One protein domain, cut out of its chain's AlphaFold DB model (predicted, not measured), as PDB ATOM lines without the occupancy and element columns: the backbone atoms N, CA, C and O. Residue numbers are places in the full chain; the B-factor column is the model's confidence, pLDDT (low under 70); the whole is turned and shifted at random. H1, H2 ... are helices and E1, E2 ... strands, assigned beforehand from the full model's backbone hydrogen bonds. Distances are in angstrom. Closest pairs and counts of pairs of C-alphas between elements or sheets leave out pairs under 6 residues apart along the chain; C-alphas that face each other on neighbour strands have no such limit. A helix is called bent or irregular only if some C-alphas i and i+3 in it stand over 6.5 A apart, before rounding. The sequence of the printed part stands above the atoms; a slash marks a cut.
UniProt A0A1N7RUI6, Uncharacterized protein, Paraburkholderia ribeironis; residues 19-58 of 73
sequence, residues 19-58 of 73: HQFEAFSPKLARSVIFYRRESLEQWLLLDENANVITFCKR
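AT A GLANCE: This is residues 19 to 58 of the 73 residues of an uncharacterized protein of Paraburkholderia ribeironis (UniProt A0A1N7RUI6). A small two-stranded hairpin, E1 and E2, has one helix, H1, lying over one of its faces, while its other face is bare. H1 runs much the same way as E1, and past its end the last stretch, residues 49 to 58 with no named element, turns round and folds back alongside the helix, on the same side of the hairpin. The printed part has 40 residues with two named strands and one named helix, in the order E1, E2, H1 along the chain; the sheet has the order E1 - E2 and is antiparallel, and the class is mixed, helices and strands. The whole is compact, with a radius of gyration of the C-alphas of 9.6 A, and its outline is elongated, with spans of 30 by 18 by 13 A.

HOW THE PARTS SIT: The sheet is made of E1, residues 21 to 25, and E2, residues 30 to 34, which are antiparallel neighbours and form a hairpin. The angle between their N-to-C directions is 151 degrees. C-alphas 24 and 31 face each other at 4.1 A, and C-alphas 21 and 34 at 5.0 A. Among the backbone pairs within hydrogen-bond range across the two strands are N 32 and O 23, 2.8 A apart, and N 21 and O 34, 2.9 A apart. H1 holds residues 37 to 48. The closest C-alphas of E1 and H1 are those of Ser 25 and Asp 47, 7.0 A apart, and the centres of the two are 10.2 A apart. The closest C-alphas of E2 and H1 are those of Phe 34 and Leu 40, 6.1 A apart, with 11.4 A from centre to centre. In H1 every O i to N i+4 pair is within hydrogen-bond range.

IN THESE COORDINATES: E1 begins with Phe 21, whose C-alpha is at (19.942, 39.715, 19.090), and ends with Ser 25; its first and last C-alphas are 12.6 A apart. E2 runs from Arg 30 to Phe 34, 13.3 A from first to last C-alpha, and C-alpha 34 is at (24.616, 40.851, 17.756). H1 runs from Arg 37 to Glu 48, 16.6 A from first to last C-alpha, and ends with C-alpha 48 at (26.510, 45.010, 34.118). H1 is not bent.

THE WHOLE: The two C-alphas farthest apart are those of His 19 and Asn 51, at 30.0 A. The first and last printed C-alphas, those of His 19 and Arg 58, are 16.6 A apart. The links from E1 to E2, with 4 residues, and from E2 to H1, with 2 residues, are both tight. The printed part has no cut. The mean pLDDT of the printed part is 87.4, and no printed residue is under 70.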
ATOM      1  N   HIS A  19      20.720  34.166  13.953       87.88
ATOM      2  CA  HIS A  19      19.823  34.833  14.885       87.88
ATOM      3  C   HIS A  19      20.353  36.231  15.222       87.88
ATOM      4  O   HIS A  19      21.528  36.407  15.555       87.88
ATOM      5  N   GLN A  20      19.478  37.226  15.104       89.25
ATOM      6  CA  GLN A  20      19.770  38.605  15.452       89.25
ATOM      7  C   GLN A  20      19.304  38.878  16.879       89.25
ATOM      8  O   GLN A  20      18.113  38.822  17.161       89.25
ATOM      9  N   PHE A  21      20.243  39.223  17.753       90.19
ATOM     10  CA  PHE A  21      19.942  39.715  19.090       90.19
ATOM     11  C   PHE A  21      20.036  41.234  19.087       90.19
ATOM     12  O   PHE A  21      21.040  41.786  18.636       90.19
ATOM     13  N   GLU A  22      19.019  41.905  19.608       92.00
ATOM     14  CA  GLU A  22      19.003  43.352  19.780       92.00
ATOM     15  C   GLU A  22      18.809  43.683  21.258       92.00
ATOM     16  O   GLU A  22      17.942  43.111  21.916       92.00
ATOM     17  N   ALA A  23      19.652  44.571  21.785       90.00
ATOM     18  CA  ALA A  23      19.608  45.012  23.175       90.00
ATOM     19  C   ALA A  23      19.960  46.500  23.270       90.00
ATOM     20  O   ALA A  23      20.798  46.990  22.512       90.00
ATOM     21  N   PHE A  24      19.345  47.225  24.203       91.75
ATOM     22  CA  PHE A  24      19.725  48.602  24.510       91.75
ATOM     23  C   PHE A  24      20.865  48.620  25.531       91.75
ATOM     24  O   PHE A  24      20.776  47.947  26.552       91.75
ATOM     25  N   SER A  25      21.914  49.402  25.265       88.81
ATOM     26  CA  SER A  25      23.021  49.609  26.201       88.81
ATOM     27  C   SER A  25      22.916  50.985  26.854       88.81
ATOM     28  O   SER A  25      23.084  51.989  26.151       88.81
ATOM     29  N   PRO A  26      22.729  51.066  28.182       88.88
ATOM     30  CA  PRO A  26      22.829  52.320  28.920       88.88
ATOM     31  C   PRO A  26      24.217  52.959  28.797       88.88
ATOM     32  O   PRO A  26      24.318  54.162  28.575       88.88
ATOM     33  N   LYS A  27      25.293  52.161  28.846       88.94
ATOM     34  CA  LYS A  27      26.677  52.662  28.762       88.94
ATOM     35  C   LYS A  27      27.058  53.201  27.386       88.94
ATOM     36  O   LYS A  27      27.960  54.026  27.278       88.94
ATOM     37  N   LEU A  28      26.383  52.746  26.329       87.06
ATOM     38  CA  LEU A  28      26.578  53.259  24.968       87.06
ATOM     39  C   LEU A  28      25.478  54.233  24.528       87.06
ATOM     40  O   LEU A  28      25.561  54.744  23.411       87.06
ATOM     41  N   ALA A  29      24.454  54.440  25.363       91.25
ATOM     42  CA  ALA A  29      23.252  55.222  25.077       91.25
ATOM     43  C   ALA A  29      22.606  54.889  23.713       91.25
ATOM     44  O   ALA A  29      22.139  55.776  22.997       91.25
ATOM     45  N   ARG A  30      22.623  53.610  23.309       89.19
ATOM     46  CA  ARG A  30      22.093  53.158  22.010       89.19
ATOM     47  C   ARG A  30      21.789  51.663  21.981       89.19
ATOM     48  O   ARG A  30      22.388  50.885  22.725       89.19
ATOM     49  N   SER A  31      20.945  51.256  21.035       91.44
ATOM     50  CA  SER A  31      20.729  49.844  20.709       91.44
ATOM     51  C   SER A  31      21.936  49.227  20.001       91.44
ATOM     52  O   SER A  31      22.578  49.830  19.135       91.44
ATOM     53  N   VAL A  32      22.245  47.987  20.364       89.00
ATOM     54  CA  VAL A  32      23.311  47.170  19.797       89.00
ATOM     55  C   VAL A  32      22.747  45.863  19.253       89.00
ATOM     56  O   VAL A  32      21.876  45.236  19.843       89.00
ATOM     57  N   ILE A  33      23.274  45.459  18.095       90.50
ATOM     58  CA  ILE A  33      22.859  44.250  17.373       90.50
ATOM     59  C   ILE A  33      23.987  43.214  17.351       90.50
ATOM     60  O   ILE A  33      25.073  43.503  16.833       90.50
ATOM     61  N   PHE A  34      23.711  41.998  17.805       88.06
ATOM     62  CA  PHE A  34      24.616  40.851  17.756       88.06
ATOM     63  C   PHE A  34      24.067  39.758  16.837       88.06
ATOM     64  O   PHE A  34      22.863  39.619  16.666       88.06
ATOM     65  N   TYR A  35      24.972  38.971  16.255       87.00
ATOM     66  CA  TYR A  35      24.634  37.807  15.419       87.00
ATOM     67  C   TYR A  35      25.192  36.495  15.983       87.00
ATOM     68  O   TYR A  35      25.104  35.449  15.350       87.00
ATOM     69  N   ARG A  36      25.846  36.575  17.142       83.31
ATOM     70  CA  ARG A  36      26.492  35.470  17.845       83.31
ATOM     71  C   ARG A  36      26.163  35.606  19.320       83.31
ATOM     72  O   ARG A  36      26.205  36.727  19.839       83.31
ATOM     73  N   ARG A  37      25.828  34.494  19.967       87.06
ATOM     74  CA  ARG A  37      25.407  34.477  21.370       87.06
ATOM     75  C   ARG A  37      26.562  34.859  22.296       87.06
ATOM     76  O   ARG A  37      26.372  35.672  23.190       87.06
ATOM     77  N   GLU A  38      27.766  34.395  21.990       85.31
ATOM     78  CA  GLU A  38      28.988  34.638  22.762       85.31
ATOM     79  C   GLU A  38      29.330  36.135  22.811       85.31
ATOM     80  O   GLU A  38      29.763  36.663  23.830       85.31
ATOM     81  N   SER A  39      29.083  36.857  21.710       83.69
ATOM     82  CA  SER A  39      29.287  38.310  21.664       83.69
ATOM     83  C   SER A  39      28.275  39.074  22.517       83.69
ATOM     84  O   SER A  39      28.630  40.104  23.083       83.69
ATOM     85  N   LEU A  40      27.029  38.593  22.589       88.00
ATOM     86  CA  LEU A  40      26.001  39.173  23.451       88.00
ATOM     87  C   LEU A  40      26.341  38.932  24.926       88.00
ATOM     88  O   LEU A  40      26.256  39.860  25.719       88.00
ATOM     89  N   GLU A  41      26.756  37.719  25.286       89.62
ATOM     90  CA  GLU A  41      27.103  37.360  26.667       89.62
ATOM     91  C   GLU A  41      28.314  38.145  27.174       89.62
ATOM     92  O   GLU A  41      28.247  38.750  28.241       89.62
ATOM     93  N   GLN A  42      29.383  38.248  26.377       85.75
ATOM     94  CA  GLN A  42      30.525  39.096  26.728       85.75
ATOM     95  C   GLN A  42      30.121  40.573  26.870       85.75
ATOM     96  O   GLN A  42      30.626  41.275  27.744       85.75
ATOM     97  N   TRP A  43      29.220  41.058  26.009       89.06
ATOM     98  CA  TRP A  43      28.691  42.415  26.123       89.06
ATOM     99  C   TRP A  43      27.888  42.601  27.420       89.06
ATOM    100  O   TRP A  43      28.109  43.603  28.093       89.06
ATOM    101  N   LEU A  44      27.041  41.639  27.810       89.88
ATOM    102  CA  LEU A  44      26.263  41.691  29.056       89.88
ATOM    103  C   LEU A  44      27.173  41.830  30.284       89.88
ATOM    104  O   LEU A  44      26.943  42.716  31.100       89.88
ATOM    105  N   LEU A  45      28.240  41.027  30.362       90.69
ATOM    106  CA  LEU A  45      29.211  41.076  31.465       90.69
ATOM    107  C   LEU A  45      29.888  42.452  31.596       90.69
ATOM    108  O   LEU A  45      30.211  42.917  32.689       90.69
ATOM    109  N   LEU A  46      30.128  43.125  30.469       89.31
ATOM    110  CA  LEU A  46      30.696  44.472  30.472       89.31
ATOM    111  C   LEU A  46      29.649  45.534  30.788       89.31
ATOM    112  O   LEU A  46      29.980  46.529  31.433       89.31
ATOM    113  N   ASP A  47      28.410  45.347  30.341       89.75
ATOM    114  CA  ASP A  47      27.323  46.296  30.556       89.75
ATOM    115  C   ASP A  47      26.833  46.284  32.015       89.75
ATOM    116  O   ASP A  47      26.567  47.347  32.572       89.75
ATOM    117  N   GLU A  48      26.875  45.137  32.697       91.44
ATOM    118  CA  GLU A  48      26.510  45.010  34.118       91.44
ATOM    119  C   GLU A  48      27.599  45.505  35.088       91.44
ATOM    120  O   GLU A  48      27.302  45.967  36.189       91.44
ATOM    121  N   ASN A  49      28.877  45.455  34.696       91.19
ATOM    122  CA  ASN A  49      29.979  45.762  35.608       91.19
ATOM    123  C   ASN A  49      30.119  47.273  35.865       91.19
ATOM    124  O   ASN A  49      30.552  48.015  34.983       91.19
ATOM    125  N   ALA A  50      29.826  47.740  37.080       90.62
ATOM    126  CA  ALA A  50      29.898  49.158  37.453       90.62
ATOM    127  C   ALA A  50      31.288  49.808  37.264       90.62
ATOM    128  O   ALA A  50      31.371  51.018  37.075       90.62
ATOM    129  N   ASN A  51      32.372  49.022  37.257       91.00
ATOM    130  CA  ASN A  51      33.733  49.523  37.031       91.00
ATOM    131  C   ASN A  51      34.047  49.768  35.543       91.00
ATOM    132  O   ASN A  51      35.066  50.377  35.214       91.00
ATOM    133  N   VAL A  52      33.200  49.292  34.625       88.00
ATOM    134  CA  VAL A  52      33.346  49.529  33.183       88.00
ATOM    135  C   VAL A  52      32.648  50.836  32.822       88.00
ATOM    136  O   VAL A  52      31.422  50.903  32.756       88.00
ATOM    137  N   ILE A  53      33.444  51.870  32.552       84.69
ATOM    138  CA  ILE A  53      32.952  53.220  32.225       84.69
ATOM    139  C   ILE A  53      32.564  53.327  30.743       84.69
ATOM    140  O   ILE A  53      31.587  53.979  30.389       84.69
ATOM    141  N   THR A  54      33.328  52.686  29.856       79.69
ATOM    142  CA  THR A  54      33.071  52.694  28.413       79.69
ATOM    143  C   THR A  54      33.671  51.464  27.742       79.69
ATOM    144  O   THR A  54      34.645  50.887  28.223       79.69
ATOM    145  N   PHE A  55      33.076  51.051  26.627       83.31
ATOM    146  CA  PHE A  55      33.536  49.949  25.793       83.31
ATOM    147  C   PHE A  55      32.934  50.087  24.390       83.31
ATOM    148  O   PHE A  55      32.108  50.958  24.129       83.31
ATOM    149  N   CYS A  56      33.353  49.255  23.442       78.31
ATOM    150  CA  CYS A  56      32.758  49.241  22.110       78.31
ATOM    151  C   CYS A  56      31.781  48.067  21.969       78.31
ATOM    152  O   CYS A  56      31.856  47.077  22.688       78.31
ATOM    153  N   LYS A  57      30.882  48.153  20.981       73.00
ATOM    154  CA  LYS A  57      29.879  47.115  20.680       73.00
ATOM    155  C   LYS A  57      30.477  45.702  20.558       73.00
ATOM    156  O   LYS A  57      29.775  44.724  20.767       73.00
ATOM    157  N   ARG A  58      31.744  45.587  20.155       72.44
ATOM    158  CA  ARG A  58      32.475  44.323  19.997       72.44
ATOM    159  C   ARG A  58      33.840  44.458  20.668       72.44
ATOM    160  O   ARG A  58      34.803  44.793  19.979       72.44
TER     161      ARG A  58